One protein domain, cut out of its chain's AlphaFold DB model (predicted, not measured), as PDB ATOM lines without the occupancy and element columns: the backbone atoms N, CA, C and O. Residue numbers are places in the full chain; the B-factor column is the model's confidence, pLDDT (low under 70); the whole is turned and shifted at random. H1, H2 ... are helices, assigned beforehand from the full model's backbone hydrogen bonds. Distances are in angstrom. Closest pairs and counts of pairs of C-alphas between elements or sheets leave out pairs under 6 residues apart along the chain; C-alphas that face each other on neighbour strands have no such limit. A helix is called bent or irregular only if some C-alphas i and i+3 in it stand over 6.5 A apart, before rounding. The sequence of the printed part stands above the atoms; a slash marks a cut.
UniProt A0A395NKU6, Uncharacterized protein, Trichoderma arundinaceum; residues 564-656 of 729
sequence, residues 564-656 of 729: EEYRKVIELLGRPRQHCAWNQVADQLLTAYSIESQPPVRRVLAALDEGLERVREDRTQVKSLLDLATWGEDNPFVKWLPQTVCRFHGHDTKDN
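AT A GLANCE: This is residues 564 to 656 of the 729 residues of an uncharacterized protein of Trichoderma arundinaceum (UniProt A0A395NKU6). You are looking at a loose rod of helices along one long helix, H3: H2 folds back along the first part of H3, and H1 packs on H2. H4 runs back over the last part of H3 with few contacts, its end near the beginning of H2, and the loop of residues 627 to 635 sticks out at one end of the rod. The printed part has 93 residues with four named helices, H1, H2, H3 and H4 in that order, and no named strand; its class is all helix. The radius of gyration of the C-alphas is 16.3 A, and the spans are 54 by 20 by 20 A.

HOW THE PARTS SIT: Begin at H1, residues 564 to 573, which touches H2, residues 580 to 595, as a helical hairpin; the closest C-alphas, of Ile 570 and Ala 586, are 5.0 A apart, at a shallow tilt of 29 degrees, opposite ways. H2 makes a second hairpin with H3, residues 601 to 626, which touches it with residues 604 to 615 alone; look at the closest C-alphas, of Ala 581 and Gly 611, 5.1 A apart, at a shallow tilt of 16 degrees, opposite ways. H1 and H3 are near each other. H4, residues 636 to 648, is close to H2 but not clearly touching, the closest C-alphas being those of Cys 580 and Arg 647 at 5.3 A. It is likewise close but not clearly touching to H3, where the closest C-alphas, of Leu 625 and Phe 637, are 7.9 A apart. H1 and H4 are apart. In H1, H2 and H3 every O i to N i+4 pair is within hydrogen-bond range; in H4, 7 of 9 are.

IN THESE COORDINATES: Find C-alpha 564 at (100.391, 89.268, 78.212), where H1 begins its 14.3 A. H2 covers 23.1 A. From C-alpha 601 at (111.733, 91.464, 85.222), H3 runs 37.6 A. H4, 18.4 A long, ends at C-alpha 648 at (95.758, 80.078, 103.820); it is irregular, but only just, with C-alphas 639 and 642 6.8 A apart.

THE WHOLE: The two C-alphas farthest apart, of Ser 597 and Gly 632, are 54.1 A apart. The printed part has no cut; the link from H2 to H3 is tight, and those from H1 to H2 and from H3 to H4 are short. Look with care at residues 576 to 577 and 622 to 656, where the model's pLDDT is under 70; the mean of the printed part is 74.0.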
ATOM      1  N   GLU A 564     101.211  90.468  78.100       87.12
ATOM      2  CA  GLU A 564     100.391  89.268  78.212       87.12
ATOM      3  C   GLU A 564     100.955  88.319  79.273       87.12
ATOM      4  O   GLU A 564     100.210  87.856  80.138       87.12
ATOM      5  N   GLU A 565     102.265  88.085  79.257       86.38
ATOM      6  CA  GLU A 565     103.009  87.343  80.273       86.38
ATOM      7  C   GLU A 565     102.813  87.967  81.652       86.38
ATOM      8  O   GLU A 565     102.462  87.279  82.612       86.38
ATOM      9  N   TYR A 566     102.933  89.290  81.736       89.06
ATOM     10  CA  TYR A 566     102.748  90.020  82.980       89.06
ATOM     11  C   TYR A 566     101.330  89.863  83.553       89.06
ATOM     12  O   TYR A 566     101.145  89.587  84.742       89.06
ATOM     13  N   ARG A 567     100.306  89.969  82.694       88.81
ATOM     14  CA  ARG A 567      98.906  89.760  83.091       88.81
ATOM     15  C   ARG A 567      98.659  88.321  83.548       88.81
ATOM     16  O   ARG A 567      97.957  88.128  84.536       88.81
ATOM     17  N   LYS A 568      99.248  87.328  82.871       89.44
ATOM     18  CA  LYS A 568      99.152  85.912  83.263       89.44
ATOM     19  C   LYS A 568      99.764  85.666  84.639       89.44
ATOM     20  O   LYS A 568      99.172  84.928  85.420       89.44
ATOM     21  N   VAL A 569     100.899  86.293  84.956       87.00
ATOM     22  CA  VAL A 569     101.523  86.197  86.287       87.00
ATOM     23  C   VAL A 569     100.590  86.756  87.365       87.00
ATOM     24  O   VAL A 569     100.328  86.065  88.345       87.00
ATOM     25  N   ILE A 570     100.010  87.944  87.169       91.12
ATOM     26  CA  ILE A 570      99.044  88.515  88.127       91.12
ATOM     27  C   ILE A 570      97.811  87.620  88.280       91.12
ATOM     28  O   ILE A 570      97.386  87.340  89.398       91.12
ATOM     29  N   GLU A 571      97.241  87.144  87.170       90.06
ATOM     30  CA  GLU A 571      96.063  86.274  87.203       90.06
ATOM     31  C   GLU A 571      96.354  84.957  87.931       90.06
ATOM     32  O   GLU A 571      95.515  84.475  88.687       90.06
ATOM     33  N   LEU A 572      97.545  84.383  87.726       88.50
ATOM     34  CA  LEU A 572      97.989  83.172  88.408       88.50
ATOM     35  C   LEU A 572      98.131  83.386  89.911       88.50
ATOM     36  O   LEU A 572      97.701  82.509  90.650       88.50
ATOM     37  N   LEU A 573      98.699  84.514  90.344       87.50
ATOM     38  CA  LEU A 573      98.937  84.839  91.755       87.50
ATOM     39  C   LEU A 573      97.675  85.294  92.506       87.50
ATOM     40  O   LEU A 573      97.603  85.169  93.723       87.50
ATOM     41  N   GLY A 574      96.681  85.822  91.789       81.81
ATOM     42  CA  GLY A 574      95.405  86.278  92.351       81.81
ATOM     43  C   GLY A 574      94.308  85.210  92.384       81.81
ATOM     44  O   GLY A 574      93.140  85.533  92.620       81.81
ATOM     45  N   ARG A 575      94.619  83.938  92.087       82.69
ATOM     46  CA  ARG A 575      93.595  82.882  92.066       82.69
ATOM     47  C   ARG A 575      93.049  82.625  93.476       82.69
ATOM     48  O   ARG A 575      93.815  82.541  94.436       82.69
ATOM     49  N   PRO A 576      91.731  82.395  93.619       66.75
ATOM     50  CA  PRO A 576      91.150  82.032  94.905       66.75
ATOM     51  C   PRO A 576      91.792  80.748  95.449       66.75
ATOM     52  O   PRO A 576      92.096  79.830  94.686       66.75
ATOM     53  N   ARG A 577      91.926  80.665  96.781       63.31
ATOM     54  CA  ARG A 577      92.563  79.553  97.527       63.31
ATOM     55  C   ARG A 577      94.093  79.495  97.446       63.31
ATOM     56  O   ARG A 577      94.674  78.456  97.753       63.31
ATOM     57  N   GLN A 578      94.742  80.586  97.053       73.62
ATOM     58  CA  GLN A 578      96.178  80.749  97.252       73.62
ATOM     59  C   GLN A 578      96.476  81.389  98.608       73.62
ATOM     60  O   GLN A 578      95.646  82.092  99.184       73.62
ATOM     61  N   HIS A 579      97.679  81.121  99.117       85.25
ATOM     62  CA  HIS A 579      98.202  81.752 100.324       85.25
ATOM     63  C   HIS A 579      98.126  83.283 100.200       85.25
ATOM     64  O   HIS A 579      98.467  83.815  99.144       85.25
ATOM     65  N   CYS A 580      97.729  84.003 101.255       85.56
ATOM     66  CA  CYS A 580      97.533  85.460 101.200       85.56
ATOM     67  C   CYS A 580      98.772  86.238 100.725       85.56
ATOM     68  O   CYS A 580      98.629  87.294 100.112       85.56
ATOM     69  N   ALA A 581      99.974  85.695 100.946       86.25
ATOM     70  CA  ALA A 581     101.221  86.242 100.414       86.25
ATOM     71  C   ALA A 581     101.199  86.378  98.879       86.25
ATOM     72  O   ALA A 581     101.647  87.391  98.360       86.25
ATOM     73  N   TRP A 582     100.620  85.421  98.146       90.69
ATOM     74  CA  TRP A 582     100.543  85.494  96.682       90.69
ATOM     75  C   TRP A 582      99.557  86.554  96.198       90.69
ATOM     76  O   TRP A 582      99.871  87.275  95.255       90.69
ATOM     77  N   ASN A 583      98.441  86.746  96.908       87.62
ATOM     78  CA  ASN A 583      97.525  87.855  96.632       87.62
ATOM     79  C   ASN A 583      98.208  89.213  96.861       87.62
ATOM     80  O   ASN A 583      98.064  90.119  96.049       87.62
ATOM     81  N   GLN A 584      99.013  89.342  97.921       90.19
ATOM     82  CA  GLN A 584      99.781  90.563  98.185       90.19
ATOM     83  C   GLN A 584     100.816  90.835  97.084       90.19
ATOM     84  O   GLN A 584     100.961  91.976  96.654       90.19
ATOM     85  N   VAL A 585     101.494  89.797  96.580       92.25
ATOM     86  CA  VAL A 585     102.395  89.927  95.422       92.25
ATOM     87  C   VAL A 585     101.615  90.324  94.168       92.25
ATOM     88  O   VAL A 585     102.053  91.206  93.433       92.25
ATOM     89  N   ALA A 586     100.436  89.743  93.932       93.06
ATOM     90  CA  ALA A 586      99.575  90.123  92.815       93.06
ATOM     91  C   ALA A 586      99.182  91.610  92.878       93.06
ATOM     92  O   ALA A 586      99.284  92.304  91.868       93.06
ATOM     93  N   ASP A 587      98.819  92.121  94.059       93.19
ATOM     94  CA  ASP A 587      98.473  93.532  94.276       93.19
ATOM     95  C   ASP A 587      99.680  94.467  94.089       93.19
ATOM     96  O   ASP A 587      99.564  95.535  93.474       93.19
ATOM     97  N   GLN A 588     100.861  94.068  94.576       93.50
ATOM     98  CA  GLN A 588     102.112  94.806  94.370       93.50
ATOM     99  C   GLN A 588     102.462  94.907  92.880       93.50
ATOM    100  O   GLN A 588     102.814  95.984  92.396       93.50
ATOM    101  N   LEU A 589     102.336  93.800  92.144       92.75
ATOM    102  CA  LEU A 589     102.575  93.751  90.705       92.75
ATOM    103  C   LEU A 589     101.528  94.574  89.946       92.75
ATOM    104  O   LEU A 589     101.876  95.405  89.109       92.75
ATOM    105  N   LEU A 590     100.249  94.458  90.296       93.25
ATOM    106  CA  LEU A 590      99.191  95.260  89.683       93.25
ATOM    107  C   LEU A 590      99.426  96.767  89.883       93.25
ATOM    108  O   LEU A 590      99.255  97.556  88.952       93.25
ATOM    109  N   THR A 591      99.890  97.158  91.072       93.31
ATOM    110  CA  THR A 591     100.267  98.544  91.376       93.31
ATOM    111  C   THR A 591     101.481  98.978  90.556       93.31
ATOM    112  O   THR A 591     101.450 100.044  89.941       93.31
ATOM    113  N   ALA A 592     102.527  98.149  90.481       88.38
ATOM    114  CA  ALA A 592     103.720  98.440  89.690       88.38
ATOM    115  C   ALA A 592     103.388  98.626  88.202       88.38
ATOM    116  O   ALA A 592     103.873  99.569  87.590       88.38
ATOM    117  N   TYR A 593     102.496  97.804  87.653       88.81
ATOM    118  CA  TYR A 593     102.019  97.897  86.271       88.81
ATOM    119  C   TYR A 593     101.192  99.147  85.975       88.81
ATOM    120  O   TYR A 593     101.200  99.665  84.861       88.81
ATOM    121  N   SER A 594     100.462  99.650  86.973       86.62
ATOM    122  CA  SER A 594      99.703 100.896  86.826       86.62
ATOM    123  C   SER A 594     100.600 102.139  86.748       86.62
ATOM    124  O   SER A 594     100.190 103.152  86.181       86.62
ATOM    125  N   ILE A 595     101.816 102.059  87.300       84.25
ATOM    126  CA  ILE A 595     102.793 103.157  87.362       84.25
ATOM    127  C   ILE A 595     103.796 103.050  86.207       84.25
ATOM    128  O   ILE A 595     104.097 104.037  85.537       84.25
ATOM    129  N   GLU A 596     104.311 101.847  85.977       80.62
ATOM    130  CA  GLU A 596     105.293 101.517  84.955       80.62
ATOM    131  C   GLU A 596     104.580 100.676  83.900       80.62
ATOM    132  O   GLU A 596     104.132  99.572  84.193       80.62
ATOM    133  N   SER A 597     104.483 101.164  82.659       78.69
ATOM    134  CA  SER A 597     103.777 100.446  81.586       78.69
ATOM    135  C   SER A 597     104.254  99.000  81.402       78.69
ATOM    136  O   SER A 597     103.487  98.171  80.925       78.69
ATOM    137  N   GLN A 598     105.512  98.717  81.768       81.88
ATOM    138  CA  GLN A 598     106.102  97.384  81.882       81.88
ATOM    139  C   GLN A 598     107.170  97.400  82.987       81.88
ATOM    140  O   GLN A 598     108.272  97.906  82.753       81.88
ATOM    141  N   PRO A 599     106.883  96.889  84.194       83.19
ATOM    142  CA  PRO A 599     107.895  96.821  85.235       83.19
ATOM    143  C   PRO A 599     108.999  95.830  84.828       83.19
ATOM    144  O   PRO A 599     108.718  94.784  84.231       83.19
ATOM    145  N   PRO A 600     110.272  96.132  85.134       87.50
ATOM    146  CA  PRO A 600     111.392  95.291  84.729       87.50
ATOM    147  C   PRO A 600     111.310  93.916  85.400       87.50
ATOM    148  O   PRO A 600     110.920  93.823  86.567       87.50
ATOM    149  N   VAL A 601     111.762  92.856  84.713       85.81
ATOM    150  CA  VAL A 601     111.733  91.464  85.222       85.81
ATOM    151  C   VAL A 601     112.303  91.353  86.639       85.81
ATOM    152  O   VAL A 601     111.731  90.665  87.477       85.81
ATOM    153  N   ARG A 602     113.366  92.108  86.963       84.06
ATOM    154  CA  ARG A 602     113.961  92.124  88.314       84.06
ATOM    155  C   ARG A 602     112.955  92.462  89.421       84.06
ATOM    156  O   ARG A 602     113.038  91.915  90.510       84.06
ATOM    157  N   ARG A 603     112.016  93.373  89.147       85.75
ATOM    158  CA  ARG A 603     111.011  93.831  90.116       85.75
ATOM    159  C   ARG A 603     109.934  92.771  90.312       85.75
ATOM    160  O   ARG A 603     109.443  92.600  91.420       85.75
ATOM    161  N   VAL A 604     109.619  92.040  89.243       88.06
ATOM    162  CA  VAL A 604     108.706  90.894  89.289       88.06
ATOM    163  C   VAL A 604     109.299  89.768  90.125       88.06
ATOM    164  O   VAL A 604     108.633  89.261  91.021       88.06
ATOM    165  N   LEU A 605     110.570  89.434  89.884       85.50
ATOM    166  CA  LEU A 605     111.289  88.411  90.642       85.50
ATOM    167  C   LEU A 605     111.419  88.779  92.124       85.50
ATOM    168  O   LEU A 605     111.130  87.945  92.972       85.50
ATOM    169  N   ALA A 606     111.746  90.035  92.440       88.38
ATOM    170  CA  ALA A 606     111.839  90.491  93.826       88.38
ATOM    171  C   ALA A 606     110.510  90.343  94.591       88.38
ATOM    172  O   ALA A 606     110.505  89.890  95.732       88.38
ATOM    173  N   ALA A 607     109.383  90.678  93.954       90.19
ATOM    174  CA  ALA A 607     108.065  90.520  94.567       90.19
ATOM    175  C   ALA A 607     107.702  89.032  94.761       90.19
ATOM    176  O   ALA A 607     107.164  88.647  95.797       90.19
ATOM    177  N   LEU A 608     108.037  88.171  93.792       89.62
ATOM    178  CA  LEU A 608     107.829  86.722  93.898       89.62
ATOM    179  C   LEU A 608     108.666  86.089  95.018       89.62
ATOM    180  O   LEU A 608     108.141  85.265  95.770       89.62
ATOM    181  N   ASP A 609     109.932  86.487  95.150       86.75
ATOM    182  CA  ASP A 609     110.821  86.020  96.216       86.75
ATOM    183  C   ASP A 609     110.299  86.440  97.598       86.75
ATOM    184  O   ASP A 609     110.261  85.618  98.515       86.75
ATOM    185  N   GLU A 610     109.801  87.675  97.742       89.50
ATOM    186  CA  GLU A 610     109.167  88.138  98.984       89.50
ATOM    187  C   GLU A 610     107.943  87.279  99.353       89.50
ATOM    188  O   GLU A 610     107.795  86.851 100.503       89.50
ATOM    189  N   GLY A 611     107.078  86.982  98.378       89.12
ATOM    190  CA  GLY A 611     105.926  86.101  98.582       89.12
ATOM    191  C   GLY A 611     106.330  84.688  99.007       89.12
ATOM    192  O   GLY A 611     105.725  84.117  99.919       89.12
ATOM    193  N   LEU A 612     107.376  84.137  98.386       85.50
ATOM    194  CA  LEU A 612     107.882  82.798  98.678       85.50
ATOM    195  C   LEU A 612     108.473  82.692 100.088       85.50
ATOM    196  O   LEU A 612     108.208  81.708 100.785       85.50
ATOM    197  N   GLU A 613     109.253  83.685 100.514       83.94
ATOM    198  CA  GLU A 613     109.834  83.708 101.857       83.94
ATOM    199  C   GLU A 613     108.748  83.781 102.934       83.94
ATOM    200  O   GLU A 613     108.774  82.978 103.866       83.94
ATOM    201  N   ARG A 614     107.702  84.601 102.752       81.94
ATOM    202  CA  ARG A 614     106.554  84.631 103.683       81.94
ATOM    203  C   ARG A 614     105.862  83.269 103.805       81.94
ATOM    204  O   ARG A 614     105.571  82.814 104.908       81.94
ATOM    205  N   VAL A 615     105.654  82.565 102.688       80.38
ATOM    206  CA  VAL A 615     105.076  81.204 102.695       80.38
ATOM    207  C   VAL A 615     105.979  80.213 103.444       80.38
ATOM    208  O   VAL A 615     105.491  79.322 104.148       80.38
ATOM    209  N   ARG A 616     107.304  80.332 103.296       80.62
ATOM    210  CA  ARG A 616     108.280  79.479 103.995       80.62
ATOM    211  C   ARG A 616     108.314  79.757 105.492       80.62
ATOM    212  O   ARG A 616     108.387  78.800 106.268       80.62
ATOM    213  N   GLU A 617     108.247  81.021 105.891       80.38
ATOM    214  CA  GLU A 617     108.170  81.435 107.292       80.38
ATOM    215  C   GLU A 617     106.923  80.857 107.960       80.38
ATOM    216  O   GLU A 617     107.049  80.151 108.964       80.38
ATOM    217  N   ASP A 618     105.749  81.038 107.350       78.19
ATOM    218  CA  ASP A 618     104.485  80.511 107.873       78.19
ATOM    219  C   ASP A 618     104.518  78.977 107.974       78.19
ATOM    220  O   ASP A 618     104.159  78.397 109.002       78.19
ATOM    221  N   ARG A 619     105.055  78.287 106.958       75.62
ATOM    222  CA  ARG A 619     105.229  76.823 106.993       75.62
ATOM    223  C   ARG A 619     106.172  76.371 108.111       75.62
ATOM    224  O   ARG A 619     105.912  75.358 108.763       75.62
ATOM    225  N   THR A 620     107.275  77.085 108.313       75.00
ATOM    226  CA  THR A 620     108.269  76.766 109.349       75.00
ATOM    227  C   THR A 620     107.683  76.980 110.737       75.00
ATOM    228  O   THR A 620     107.869  76.132 111.612       75.00
ATOM    229  N   GLN A 621     106.915  78.057 110.923       71.56
ATOM    230  CA  GLN A 621     106.173  78.300 112.154       71.56
ATOM    231  C   GLN A 621     105.200  77.157 112.427       71.56
ATOM    232  O   GLN A 621     105.317  76.538 113.481       71.56
ATOM    233  N   VAL A 622     104.347  76.777 111.465       64.94
ATOM    234  CA  VAL A 622     103.417  75.638 111.610       64.94
ATOM    235  C   VAL A 622     104.145  74.354 112.017       64.94
ATOM    236  O   VAL A 622     103.724  73.694 112.962       64.94
ATOM    237  N   LYS A 623     105.258  74.009 111.357       66.12
ATOM    238  CA  LYS A 623     106.046  72.805 111.682       66.12
ATOM    239  C   LYS A 623     106.602  72.862 113.109       66.12
ATOM    240  O   LYS A 623     106.383  71.940 113.885       66.12
ATOM    241  N   SER A 624     107.250  73.973 113.474       66.00
ATOM    242  CA  SER A 624     107.835  74.173 114.812       66.00
ATOM    243  C   SER A 624     106.804  74.077 115.937       66.00
ATOM    244  O   SER A 624     107.100  73.644 117.048       66.00
ATOM    245  N   LEU A 625     105.585  74.482 115.612       56.62
ATOM    246  CA  LEU A 625     104.449  74.527 116.493       56.62
ATOM    247  C   LEU A 625     103.835  73.112 116.629       56.62
ATOM    248  O   LEU A 625     103.593  72.659 117.745       56.62
ATOM    249  N   LEU A 626     103.687  72.351 115.538       55.94
ATOM    250  CA  LEU A 626     103.233  70.949 115.576       55.94
ATOM    251  C   LEU A 626     104.192  70.021 116.346       55.94
ATOM    252  O   LEU A 626     103.746  69.067 116.983       55.94
ATOM    253  N   ASP A 627     105.491  70.322 116.340       62.38
ATOM    254  CA  ASP A 627     106.518  69.545 117.044       62.38
ATOM    255  C   ASP A 627     106.478  69.714 118.586       62.38
ATOM    256  O   ASP A 627     107.084  68.932 119.328       62.38
ATOM    257  N   LEU A 628     105.744  70.706 119.107       58.62
ATOM    258  CA  LEU A 628     105.555  70.949 120.545       58.62
ATOM    259  C   LEU A 628     104.360  70.128 121.080       58.62
ATOM    260  O   LEU A 628     103.273  70.636 121.333       58.62
ATOM    261  N   ALA A 629     104.565  68.821 121.246       47.16
ATOM    262  CA  ALA A 629     103.536  67.797 121.485       47.16
ATOM    263  C   ALA A 629     102.826  67.765 122.871       47.16
ATOM    264  O   ALA A 629     102.439  66.692 123.325       47.16
ATOM    265  N   THR A 630     102.599  68.887 123.562       51.56
ATOM    266  CA  THR A 630     101.739  68.906 124.773       51.56
ATOM    267  C   THR A 630     100.903  70.179 124.827       51.56
ATOM    268  O   THR A 630     101.451  71.266 125.001       51.56
ATOM    269  N   TRP A 631      99.588  70.045 124.655       61.91
ATOM    270  CA  TRP A 631      98.684  71.163 124.391       61.91
ATOM    271  C   TRP A 631      97.758  71.347 125.598       61.91
ATOM    272  O   TRP A 631      96.789  70.614 125.748       61.91
ATOM    273  N   GLY A 632      98.098  72.286 126.484       55.59
ATOM    274  CA  GLY A 632      97.193  72.753 127.543       55.59
ATOM    275  C   GLY A 632      96.237  73.840 127.036       55.59
ATOM    276  O   GLY A 632      96.459  74.410 125.970       55.59
ATOM    277  N   GLU A 633      95.195  74.158 127.801       50.50
ATOM    278  CA  GLU A 633      94.141  75.122 127.423       50.50
ATOM    279  C   GLU A 633      94.638  76.571 127.247       50.50
ATOM    280  O   GLU A 633      94.058  77.341 126.484       50.50
ATOM    281  N   ASP A 634      95.779  76.923 127.843       55.78
ATOM    282  CA  ASP A 634      96.433  78.231 127.672       55.78
ATOM    283  C   ASP A 634      97.309  78.323 126.406       55.78
ATOM    284  O   ASP A 634      98.092  79.264 126.237       55.78
ATOM    285  N   ASN A 635      97.231  77.336 125.506       56.28
ATOM    286  CA  ASN A 635      98.132  77.247 124.366       56.28
ATOM    287  C   ASN A 635      97.838  78.358 123.330       56.28
ATOM    288  O   ASN A 635      96.726  78.424 122.793       56.28
ATOM    289  N   PRO A 636      98.835  79.197 122.970       51.91
ATOM    290  CA  PRO A 636      98.700  80.225 121.933       51.91
ATOM    291  C   PRO A 636      98.209  79.679 120.583       51.91
ATOM    292  O   PRO A 636      97.646  80.432 119.794       51.91
ATOM    293  N   PHE A 637      98.321  78.372 120.339       47.38
ATOM    294  CA  PHE A 637      97.730  77.701 119.184       47.38
ATOM    295  C   PHE A 637      96.215  77.809 119.052       47.38
ATOM    296  O   PHE A 637      95.737  77.930 117.930       47.38
ATOM    297  N   VAL A 638      95.452  77.763 120.148       52.06
ATOM    298  CA  VAL A 638      93.979  77.862 120.072       52.06
ATOM    299  C   VAL A 638      93.570  79.252 119.568       52.06
ATOM    300  O   VAL A 638      92.557  79.407 118.891       52.06
ATOM    301  N   LYS A 639      94.411  80.261 119.829       53.06
ATOM    302  CA  LYS A 639      94.246  81.635 119.343       53.06
ATOM    303  C   LYS A 639      94.821  81.844 117.935       53.06
ATOM    304  O   LYS A 639      94.283  82.650 117.184       53.06
ATOM    305  N   TRP A 640      95.878  81.113 117.573       59.84
ATOM    306  CA  TRP A 640      96.657  81.340 116.350       59.84
ATOM    307  C   TRP A 640      96.271  80.450 115.160       59.84
ATOM    308  O   TRP A 640      96.207  80.928 114.030       59.84
ATOM    309  N   LEU A 641      95.950  79.169 115.384       54.25
ATOM    310  CA  LEU A 641      95.587  78.209 114.329       54.25
ATOM    311  C   LEU A 641      94.512  78.747 113.366       54.25
ATOM    312  O   LEU A 641      94.654  78.571 112.154       54.25
ATOM    313  N   PRO A 642      93.476  79.458 113.842       50.84
ATOM    314  CA  PRO A 642      92.465  79.975 112.941       50.84
ATOM    315  C   PRO A 642      92.916  81.210 112.137       50.84
ATOM    316  O   PRO A 642      92.433  81.410 111.025       50.84
ATOM    317  N   GLN A 643      93.879  82.000 112.633       55.47
ATOM    318  CA  GLN A 643      94.500  83.099 111.876       55.47
ATOM    319  C   GLN A 643      95.324  82.552 110.704       55.47
ATOM    320  O   GLN A 643      95.251  83.067 109.589       55.47
ATOM    321  N   THR A 644      96.038  81.451 110.932       57.59
ATOM    322  CA  THR A 644      96.811  80.739 109.907       57.59
ATOM    323  C   THR A 644      95.898  80.120 108.852       57.59
ATOM    324  O   THR A 644      96.149  80.264 107.658       57.59
ATOM    325  N   VAL A 645      94.780  79.514 109.261       56.72
ATOM    326  CA  VAL A 645      93.745  79.020 108.335       56.72
ATOM    327  C   VAL A 645      93.124  80.174 107.531       56.72
ATOM    328  O   VAL A 645      92.966  80.051 106.318       56.72
ATOM    329  N   CYS A 646      92.857  81.330 108.150       58.09
ATOM    330  CA  CYS A 646      92.419  82.535 107.435       58.09
ATOM    331  C   CYS A 646      93.451  83.019 106.401       58.09
ATOM    332  O   CYS A 646      93.062  83.328 105.275       58.09
ATOM    333  N   ARG A 647      94.753  83.014 106.724       60.91
ATOM    334  CA  ARG A 647      95.835  83.387 105.791       60.91
ATOM    335  C   ARG A 647      95.984  82.402 104.628       60.91
ATOM    336  O   ARG A 647      96.141  82.831 103.483       60.91
ATOM    337  N   PHE A 648      95.824  81.100 104.875       56.34
ATOM    338  CA  PHE A 648      95.758  80.078 103.820       56.34
ATOM    339  C   PHE A 648      94.528  80.225 102.909       56.34
ATOM    340  O   PHE A 648      94.581  79.842 101.741       56.34
ATOM    341  N   HIS A 649      93.435  80.805 103.413       53.38
ATOM    342  CA  HIS A 649      92.220  81.089 102.645       53.38
ATOM    343  C   HIS A 649      92.143  82.519 102.080       53.38
ATOM    344  O   HIS A 649      91.130  82.869 101.478       53.38
ATOM    345  N   GLY A 650      93.210  83.317 102.203       52.72
ATOM    346  CA  GLY A 650      93.312  84.630 101.561       52.72
ATOM    347  C   GLY A 650      92.795  85.814 102.386       52.72
ATOM    348  O   GLY A 650      92.525  86.865 101.813       52.72
ATOM    349  N   HIS A 651      92.677  85.682 103.709       55.94
ATOM    350  CA  HIS A 651      92.316  86.780 104.607       55.94
ATOM    351  C   HIS A 651      93.476  87.152 105.533       55.94
ATOM    352  O   HIS A 651      93.929  86.341 106.342       55.94
ATOM    353  N   ASP A 652      93.929  88.403 105.434       51.47
ATOM    354  CA  ASP A 652      94.919  88.965 106.348       51.47
ATOM    355  C   ASP A 652      94.223  89.358 107.656       51.47
ATOM    356  O   ASP A 652      93.368  90.246 107.693       51.47
ATOM    357  N   THR A 653      94.529  88.636 108.728       50.22
ATOM    358  CA  THR A 653      93.970  88.897 110.054       50.22
ATOM    359  C   THR A 653      95.031  89.580 110.905       50.22
ATOM    360  O   THR A 653      96.120  89.041 111.113       50.22
ATOM    361  N   LYS A 654      94.721  90.791 111.384       51.31
ATOM    362  CA  LYS A 654      95.557  91.482 112.370       51.31
ATOM    363  C   LYS A 654      95.410  90.786 113.719       51.31
ATOM    364  O   LYS A 654      94.304  90.406 114.109       51.31
ATOM    365  N   ASP A 655      96.514  90.647 114.439       47.84
ATOM    366  CA  ASP A 655      96.500  90.091 115.787       47.84
ATOM    367  C   ASP A 655      95.646  90.980 116.716       47.84
ATOM    368  O   ASP A 655      95.896  92.180 116.825       47.84
ATOM    369  N   ASN A 656      94.645  90.376 117.378       48.38
ATOM    370  CA  ASN A 656      93.705  90.960 118.364       48.38
ATOM    371  C   ASN A 656      92.390  91.623 117.883       48.38
ATOM    372  O   ASN A 656      91.865  92.482 118.592       48.38
TER     373      ASN A 656